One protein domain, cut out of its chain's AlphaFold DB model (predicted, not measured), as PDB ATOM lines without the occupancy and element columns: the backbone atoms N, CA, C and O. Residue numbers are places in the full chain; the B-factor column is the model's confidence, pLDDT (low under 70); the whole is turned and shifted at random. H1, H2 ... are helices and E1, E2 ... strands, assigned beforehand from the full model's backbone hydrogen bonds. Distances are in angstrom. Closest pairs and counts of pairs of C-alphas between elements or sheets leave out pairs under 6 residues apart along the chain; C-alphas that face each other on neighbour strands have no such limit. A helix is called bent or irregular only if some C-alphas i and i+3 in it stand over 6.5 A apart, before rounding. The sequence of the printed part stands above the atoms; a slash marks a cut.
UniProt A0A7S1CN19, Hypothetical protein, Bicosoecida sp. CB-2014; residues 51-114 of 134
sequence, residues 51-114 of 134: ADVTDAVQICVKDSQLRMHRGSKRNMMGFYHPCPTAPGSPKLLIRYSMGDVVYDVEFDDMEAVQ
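This is residues 51 to 114 of the 134 residues of the protein "Hypothetical protein" of Bicosoecida sp. CB-2014 (UniProt A0A7S1CN19). A long hairpin of two strands, E2 and E3, makes one wall, with the short helix H1 packing on E2 through residues 54 to 58. Across from the hairpin lies the short strand E1, tied to the end of the printed part, residues 113 to 114, and a 22-residue link from E1 to E2 loops out to the end of the long axis away from the hairpin's turn. The printed part has 64 residues with one named helix and three named strands, in the order H1, E1, E2, E3; the sheet, E2 - E3, is antiparallel. The class is mixed, helices and strands, though under half of the residues, 27 of 64, are in named elements. The whole is compact, with a radius of gyration of the C-alphas of 11.9 A, and only just elongated, spanning 38 by 19 by 18 A.

Strands E2, residues 91 to 98, and E3, residues 101 to 108, form a hairpin, antiparallel at 156 degrees between their directions. Among the C-alphas that face each other are 95 and 104, 4.5 A apart; N 94 and O 105, at 2.9 A, and N 107 and O 92, at 2.8 A, are within hydrogen-bond range. Residues 51 to 52 pair in parallel with residues 92 to 93 of E2. Helix H1, residues 54 to 60, comes closest to E2 at the C-alphas of Thr 54 and Ile 94, 4.9 A apart. H1 and E3 are apart. Strand E1, residues 65 to 68, pairs with no named strand; its residues 67 to 68 pair antiparallel with residues 113 to 114, and its residues 65 to 66 pair antiparallel with residues 61 to 62. The closest C-alphas of H1 and E1 are those of Cys 60 and Leu 66, 6.0 A apart. E1 is apart from E2 and from E3. In H1, 1 of 3 O i to N i+4 pairs and 2 of 4 O i to N i+3 pairs are within hydrogen-bond range.

E2 runs 22.1 A from C-alpha 91 at (230.657, 301.751, 378.766). E3 runs 23.0 A and ends with C-alpha 108 at (230.018, 298.288, 375.491). H1 measures 10.4 A, beginning with C-alpha 54 at (222.484, 297.928, 387.550); it is irregular, but only just, with C-alphas 56 and 59 6.6 A apart. E1 has four residues.

The two C-alphas farthest apart are those of Thr 85 and Gly 99, 38.3 A. The printed part has no cut. The link from E1 to E2, residues 69 to 90, is long; those from H1 to E1 and from E2 to E3 are tight. The mean pLDDT of the printed part is 76.0, and residues 74 to 75 and 77 to 89 are under 70.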
ATOM      1  N   ALA A  51     228.468 304.320 382.659       74.06
ATOM      2  CA  ALA A  51     227.100 304.395 383.146       74.06
ATOM      3  C   ALA A  51     226.816 303.172 384.025       74.06
ATOM      4  O   ALA A  51     226.813 302.045 383.526       74.06
ATOM      5  N   ASP A  52     226.576 303.388 385.322       80.06
ATOM      6  CA  ASP A  52     226.026 302.341 386.188       80.06
ATOM      7  C   ASP A  52     224.565 302.123 385.818       80.06
ATOM      8  O   ASP A  52     223.733 303.029 385.905       80.06
ATOM      9  N   VAL A  53     224.280 300.924 385.326       78.00
ATOM     10  CA  VAL A  53     222.970 300.561 384.785       78.00
ATOM     11  C   VAL A  53     222.373 299.383 385.537       78.00
ATOM     12  O   VAL A  53     221.412 298.787 385.060       78.00
ATOM     13  N   THR A  54     222.906 299.064 386.719       82.44
ATOM     14  CA  THR A  54     222.484 297.928 387.550       82.44
ATOM     15  C   THR A  54     220.971 297.925 387.800       82.44
ATOM     16  O   THR A  54     220.300 296.928 387.536       82.44
ATOM     17  N   ASP A  55     220.404 299.065 388.203       81.75
ATOM     18  CA  ASP A  55     218.961 299.183 388.442       81.75
ATOM     19  C   ASP A  55     218.151 299.131 387.136       81.75
ATOM     20  O   ASP A  55     217.082 298.521 387.067       81.75
ATOM     21  N   ALA A  56     218.679 299.742 386.073       78.56
ATOM     22  CA  ALA A  56     218.024 299.813 384.771       78.56
ATOM     23  C   ALA A  56     217.925 298.440 384.096       78.56
ATOM     24  O   ALA A  56     216.939 298.152 383.422       78.56
ATOM     25  N   VAL A  57     218.924 297.572 384.280       81.56
ATOM     26  CA  VAL A  57     218.920 296.223 383.702       81.56
ATOM     27  C   VAL A  57     218.062 295.241 384.497       81.56
ATOM     28  O   VAL A  57     217.721 294.184 383.967       81.56
ATOM     29  N   GLN A  58     217.641 295.584 385.720       82.44
ATOM     30  CA  GLN A  58     216.846 294.699 386.577       82.44
ATOM     31  C   GLN A  58     215.506 294.304 385.937       82.44
ATOM     32  O   GLN A  58     215.059 293.168 386.086       82.44
ATOM     33  N   ILE A  59     214.889 295.197 385.154       80.75
ATOM     34  CA  ILE A  59     213.652 294.903 384.406       80.75
ATOM     35  C   ILE A  59     213.871 293.903 383.258       80.75
ATOM     36  O   ILE A  59     212.919 293.298 382.770       80.75
ATOM     37  N   CYS A  60     215.116 293.747 382.806       80.38
ATOM     38  CA  CYS A  60     215.505 292.828 381.739       80.38
ATOM     39  C   CYS A  60     215.936 291.453 382.271       80.38
ATOM     40  O   CYS A  60     216.229 290.558 381.474       80.38
ATOM     41  N   VAL A  61     215.982 291.270 383.593       83.50
ATOM     42  CA  VAL A  61     216.304 289.984 384.213       83.50
ATOM     43  C   VAL A  61     215.092 289.064 384.133       83.50
ATOM     44  O   VAL A  61     214.014 289.372 384.639       83.50
ATOM     45  N   LYS A  62     215.277 287.893 383.522       83.75
ATOM     46  CA  LYS A  62     214.264 286.842 383.432       83.75
ATOM     47  C   LYS A  62     214.887 285.499 383.787       83.75
ATOM     48  O   LYS A  62     215.974 285.184 383.318       83.75
ATOM     49  N   ASP A  63     214.210 284.715 384.625       83.31
ATOM     50  CA  ASP A  63     214.684 283.393 385.063       83.31
ATOM     51  C   ASP A  63     216.080 283.438 385.725       83.31
ATOM     52  O   ASP A  63     216.901 282.542 385.550       83.31
ATOM     53  N   SER A  64     216.362 284.504 386.490       80.12
ATOM     54  CA  SER A  64     217.689 284.803 387.073       80.12
ATOM     55  C   SER A  64     218.812 284.967 386.039       80.12
ATOM     56  O   SER A  64     219.985 284.779 386.354       80.12
ATOM     57  N   GLN A  65     218.458 285.314 384.800       80.94
ATOM     58  CA  GLN A  65     219.398 285.592 383.725       80.94
ATOM     59  C   GLN A  65     219.130 286.978 383.142       80.94
ATOM     60  O   GLN A  65     218.001 287.310 382.779       80.94
ATOM     61  N   LEU A  66     220.177 287.785 383.014       83.31
ATOM     62  CA  LEU A  66     220.122 289.016 382.242       83.31
ATOM     63  C   LEU A  66     220.461 288.688 380.793       83.31
ATOM     64  O   LEU A  66     221.549 288.193 380.502       83.31
ATOM     65  N   ARG A  67     219.536 288.971 379.878       81.06
ATOM     66  CA  ARG A  67     219.761 288.815 378.439       81.06
ATOM     67  C   ARG A  67     219.409 290.113 377.737       81.06
ATOM     68  O   ARG A  67     218.244 290.494 377.678       81.06
ATOM     69  N   MET A  68     220.414 290.768 377.175       80.19
ATOM     70  CA  MET A  68     220.253 291.971 376.370       80.19
ATOM     71  C   MET A  68     220.813 291.702 374.980       80.19
ATOM     72  O   MET A  68     221.962 291.285 374.821       80.19
ATOM     73  N   HIS A  69     219.989 291.923 373.964       78.19
ATOM     74  CA  HIS A  69     220.409 291.788 372.576       78.19
ATOM     75  C   HIS A  69     221.359 292.927 372.181       78.19
ATOM     76  O   HIS A  69     221.340 293.995 372.790       78.19
ATOM     77  N   ARG A  70     222.175 292.708 371.139       73.25
ATOM     78  CA  ARG A  70     222.984 293.782 370.545       73.25
ATOM     79  C   ARG A  70     222.071 294.913 370.077       73.25
ATOM     80  O   ARG A  70     221.117 294.670 369.341       73.25
ATOM     81  N   GLY A  71     222.398 296.135 370.465       72.12
ATOM     82  CA  GLY A  71     221.651 297.338 370.118       72.12
ATOM     83  C   GLY A  71     222.038 298.474 371.050       72.12
ATOM     84  O   GLY A  71     222.576 298.212 372.118       72.12
ATOM     85  N   SER A  72     221.784 299.720 370.650       71.88
ATOM     86  CA  SER A  72     222.098 300.857 371.519       71.88
ATOM     87  C   SER A  72     221.194 300.834 372.746       71.88
ATOM     88  O   SER A  72     219.965 300.890 372.634       71.88
ATOM     89  N   LYS A  73     221.808 300.760 373.923       75.00
ATOM     90  CA  LYS A  73     221.110 300.689 375.210       75.00
ATOM     91  C   LYS A  73     220.717 302.075 375.706       75.00
ATOM     92  O   LYS A  73     219.880 302.188 376.591       75.00
ATOM     93  N   ARG A  74     221.188 303.132 375.031       68.69
ATOM     94  CA  ARG A  74     220.752 304.530 375.205       68.69
ATOM     95  C   ARG A  74     219.232 304.726 375.158       68.69
ATOM     96  O   ARG A  74     218.730 305.646 375.788       68.69
ATOM     97  N   ASN A  75     218.510 303.887 374.411       67.19
ATOM     98  CA  ASN A  75     217.053 303.978 374.269       67.19
ATOM     99  C   ASN A  75     216.281 303.062 375.234       67.19
ATOM    100  O   ASN A  75     215.055 302.976 375.142       67.19
ATOM    101  N   MET A  76     216.962 302.349 376.136       71.56
ATOM    102  CA  MET A  76     216.281 301.531 377.133       71.56
ATOM    103  C   MET A  76     215.690 302.385 378.253       71.56
ATOM    104  O   MET A  76     216.287 303.348 378.729       71.56
ATOM    105  N   MET A  77     214.501 301.993 378.705       63.97
ATOM    106  CA  MET A  77     213.864 302.578 379.883       63.97
ATOM    107  C   MET A  77     214.773 302.432 381.110       63.97
ATOM    108  O   MET A  77     215.249 301.339 381.397       63.97
ATOM    109  N   GLY A  78     215.010 303.540 381.816       62.84
ATOM    110  CA  GLY A  78     215.887 303.592 382.993       62.84
ATOM    111  C   GLY A  78     217.373 303.781 382.680       62.84
ATOM    112  O   GLY A  78     218.161 303.974 383.600       62.84
ATOM    113  N   PHE A  79     217.768 303.771 381.407       69.19
ATOM    114  CA  PHE A  79     219.157 303.950 381.010       69.19
ATOM    115  C   PHE A  79     219.520 305.439 380.962       69.19
ATOM    116  O   PHE A  79     219.050 306.180 380.099       69.19
ATOM    117  N   TYR A  80     220.349 305.893 381.901       65.00
ATOM    118  CA  TYR A  80     220.866 307.259 381.902       65.00
ATOM    119  C   TYR A  80     222.212 307.308 381.178       65.00
ATOM    120  O   TYR A  80     223.136 306.576 381.528       65.00
ATOM    121  N   HIS A  81     222.339 308.178 380.173       66.75
ATOM    122  CA  HIS A  81     223.617 308.445 379.520       66.75
ATOM    123  C   HIS A  81     224.268 309.669 380.183       66.75
ATOM    124  O   HIS A  81     223.841 310.790 379.903       66.75
ATOM    125  N   PRO A  82     225.312 309.503 381.019       61.97
ATOM    126  CA  PRO A  82     225.891 310.617 381.771       61.97
ATOM    127  C   PRO A  82     226.582 311.659 380.884       61.97
ATOM    128  O   PRO A  82     226.534 312.843 381.196       61.97
ATOM    129  N   CYS A  83     227.158 311.244 379.749       58.97
ATOM    130  CA  CYS A  83     227.843 312.155 378.827       58.97
ATOM    131  C   CYS A  83     227.392 311.973 377.364       58.97
ATOM    132  O   CYS A  83     228.133 311.384 376.578       58.97
ATOM    133  N   PRO A  84     226.207 312.463 376.950       60.41
ATOM    134  CA  PRO A  84     225.708 312.284 375.579       60.41
ATOM    135  C   PRO A  84     226.599 312.939 374.507       60.41
ATOM    136  O   PRO A  84     226.497 312.592 373.331       60.41
ATOM    137  N   THR A  85     227.462 313.875 374.910       58.97
ATOM    138  CA  THR A  85     228.365 314.659 374.056       58.97
ATOM    139  C   THR A  85     229.839 314.263 374.172       58.97
ATOM    140  O   THR A  85     230.661 314.856 373.477       58.97
ATOM    141  N   ALA A  86     230.201 313.305 375.037       60.81
ATOM    142  CA  ALA A  86     231.591 312.865 375.146       60.81
ATOM    143  C   ALA A  86     232.008 312.089 373.882       60.81
ATOM    144  O   ALA A  86     231.241 311.243 373.412       60.81
ATOM    145  N   PRO A  87     233.200 312.364 373.318       54.72
ATOM    146  CA  PRO A  87     233.751 311.539 372.253       54.72
ATOM    147  C   PRO A  87     234.032 310.137 372.812       54.72
ATOM    148  O   PRO A  87     234.752 309.991 373.794       54.72
ATOM    149  N   GLY A  88     233.404 309.116 372.226       63.09
ATOM    150  CA  GLY A  88     233.550 307.717 372.640       63.09
ATOM    151  C   GLY A  88     232.222 306.965 372.764       63.09
ATOM    152  O   GLY A  88     231.143 307.552 372.889       63.09
ATOM    153  N   SER A  89     232.286 305.636 372.701       66.25
ATOM    154  CA  SER A  89     231.157 304.763 373.034       66.25
ATOM    155  C   SER A  89     231.063 304.613 374.558       66.25
ATOM    156  O   SER A  89     232.056 304.231 375.175       66.25
ATOM    157  N   PRO A  90     229.907 304.908 375.183       71.69
ATOM    158  CA  PRO A  90     229.754 304.766 376.624       71.69
ATOM    159  C   PRO A  90     229.884 303.294 377.014       71.69
ATOM    160  O   PRO A  90     229.390 302.403 376.314       71.69
ATOM    161  N   LYS A  91     230.537 303.068 378.150       76.88
ATOM    162  CA  LYS A  91     230.657 301.751 378.766       76.88
ATOM    163  C   LYS A  91     229.636 301.601 379.875       76.88
ATOM    164  O   LYS A  91     229.241 302.571 380.519       76.88
ATOM    165  N   LEU A  92     229.208 300.373 380.090       78.44
ATOM    166  CA  LEU A  92     228.097 300.030 380.955       78.44
ATOM    167  C   LEU A  92     228.604 299.172 382.080       78.44
ATOM    168  O   LEU A  92     229.169 298.116 381.821       78.44
ATOM    169  N   LEU A  93     228.370 299.609 383.304       81.88
ATOM    170  CA  LEU A  93     228.736 298.859 384.486       81.88
ATOM    171  C   LEU A  93     227.498 298.138 385.015       81.88
ATOM    172  O   LEU A  93     226.477 298.769 385.297       81.88
ATOM    173  N   ILE A  94     227.590 296.815 385.127       83.69
ATOM    174  CA  ILE A  94     226.538 295.968 385.688       83.69
ATOM    175  C   ILE A  94     227.105 295.229 386.888       83.69
ATOM    176  O   ILE A  94     228.049 294.445 386.751       83.69
ATOM    177  N   ARG A  95     226.488 295.449 388.050       84.12
ATOM    178  CA  ARG A  95     226.778 294.712 389.276       84.12
ATOM    179  C   ARG A  95     225.754 293.605 389.491       84.12
ATOM    180  O   ARG A  95     224.555 293.860 389.495       84.12
ATOM    181  N   TYR A  96     226.201 292.373 389.707       80.50
ATOM    182  CA  TYR A  96     225.308 291.262 390.047       80.50
ATOM    183  C   TYR A  96     225.904 290.373 391.134       80.50
ATOM    184  O   TYR A  96     227.118 290.247 391.262       80.50
ATOM    185  N   SER A  97     225.042 289.733 391.920       78.31
ATOM    186  CA  SER A  97     225.448 288.757 392.932       78.31
ATOM    187  C   SER A  97     225.137 287.337 392.471       78.31
ATOM    188  O   SER A  97     224.014 287.056 392.046       78.31
ATOM    189  N   MET A  98     226.100 286.428 392.603       78.44
ATOM    190  CA  MET A  98     225.899 284.992 392.409       78.44
ATOM    191  C   MET A  98     226.396 284.255 393.654       78.44
ATOM    192  O   MET A  98     227.597 284.182 393.909       78.44
ATOM    193  N   GLY A  99     225.457 283.737 394.452       81.81
ATOM    194  CA  GLY A  99     225.763 283.260 395.803       81.81
ATOM    195  C   GLY A  99     226.221 284.416 396.695       81.81
ATOM    196  O   GLY A  99     225.597 285.473 396.692       81.81
ATOM    197  N   ASP A 100     227.338 284.230 397.398       80.75
ATOM    198  CA  ASP A 100     227.927 285.231 398.304       80.75
ATOM    199  C   ASP A 100     228.944 286.163 397.615       80.75
ATOM    200  O   ASP A 100     229.680 286.896 398.277       80.75
ATOM    201  N   VAL A 101     229.029 286.118 396.281       79.38
ATOM    202  CA  VAL A 101     230.013 286.880 395.501       79.38
ATOM    203  C   VAL A 101     229.315 287.940 394.658       79.38
ATOM    204  O   VAL A 101     228.372 287.641 393.926       79.38
ATOM    205  N   VAL A 102     229.810 289.174 394.747       81.19
ATOM    206  CA  VAL A 102     229.390 290.312 393.920       81.19
ATOM    207  C   VAL A 102     230.387 290.492 392.777       81.19
ATOM    208  O   VAL A 102     231.599 290.504 392.998       81.19
ATOM    209  N   TYR A 103     229.865 290.630 391.566       81.44
ATOM    210  CA  TYR A 103     230.608 290.788 390.326       81.44
ATOM    211  C   TYR A 103     230.275 292.132 389.698       81.44
ATOM    212  O   TYR A 103     229.099 292.469 389.581       81.44
ATOM    213  N   ASP A 104     231.308 292.832 389.242       82.81
ATOM    214  CA  ASP A 104     231.207 294.077 388.487       82.81
ATOM    215  C   ASP A 104     231.725 293.806 387.070       82.81
ATOM    216  O   ASP A 104     232.875 293.389 386.897       82.81
ATOM    217  N   VAL A 105     230.871 293.994 386.061       82.75
ATOM    218  CA  VAL A 105     231.208 293.720 384.657       82.75
ATOM    219  C   VAL A 105     230.948 294.949 383.799       82.75
ATOM    220  O   VAL A 105     229.879 295.555 383.872       82.75
ATOM    221  N   GLU A 106     231.943 295.298 382.985       84.06
ATOM    222  CA  GLU A 106     231.863 296.365 381.992       84.06
ATOM    223  C   GLU A 106     231.468 295.799 380.625       84.06
ATOM    224  O   GLU A 106     232.077 294.834 380.163       84.06
ATOM    225  N   PHE A 107     230.497 296.428 379.967       80.88
ATOM    226  CA  PHE A 107     230.067 296.108 378.605       80.88
ATOM    227  C   PHE A 107     230.069 297.353 377.728       80.88
ATOM    228  O   PHE A 107     229.794 298.453 378.208       80.88
ATOM    229  N   ASP A 108     230.267 297.189 376.426       82.19
ATOM    230  CA  ASP A 108     230.018 298.288 375.491       82.19
ATOM    231  C   ASP A 108     228.505 298.510 375.271       82.19
ATOM    232  O   ASP A 108     227.676 297.594 375.399       82.19
ATOM    233  N   ASP A 109     228.119 299.732 374.879       78.69
ATOM    234  CA  ASP A 109     226.722 300.079 374.548       78.69
ATOM    235  C   ASP A 109     226.111 299.112 373.525       78.69
ATOM    236  O   ASP A 109     224.981 298.666 373.681       78.69
ATOM    237  N   MET A 110     226.882 298.731 372.507       79.31
ATOM    238  CA  MET A 110     226.414 297.884 371.403       79.31
ATOM    239  C   MET A 110     226.562 296.378 371.670       79.31
ATOM    240  O   MET A 110     226.105 295.557 370.867       79.31
ATOM    241  N   GLU A 111     227.224 295.994 372.761       80.25
ATOM    242  CA  GLU A 111     227.533 294.602 373.078       80.25
ATOM    243  C   GLU A 111     226.301 293.852 373.604       80.25
ATOM    244  O   GLU A 111     225.480 294.405 374.335       80.25
ATOM    245  N   ALA A 112     226.155 292.573 373.248       82.06
ATOM    246  CA  ALA A 112     225.111 291.742 373.844       82.06
ATOM    247  C   ALA A 112     225.518 291.358 375.267       82.06
ATOM    248  O   ALA A 112     226.625 290.874 375.477       82.06
ATOM    249  N   VAL A 113     224.608 291.525 376.223       82.19
ATOM    250  CA  VAL A 113     224.850 291.158 377.624       82.19
ATOM    251  C   VAL A 113     224.167 289.834 377.898       82.19
ATOM    252  O   VAL A 113     222.966 289.691 377.654       82.19
ATOM    253  N   GLN A 114     224.917 288.869 378.417       82.50
ATOM    254  CA  GLN A 114     224.373 287.601 378.880       82.50
ATOM    255  C   GLN A 114     224.991 287.252 380.232       82.50
ATOM    256  O   GLN A 114     226.148 286.852 380.302       82.50
TER     257      GLN A 114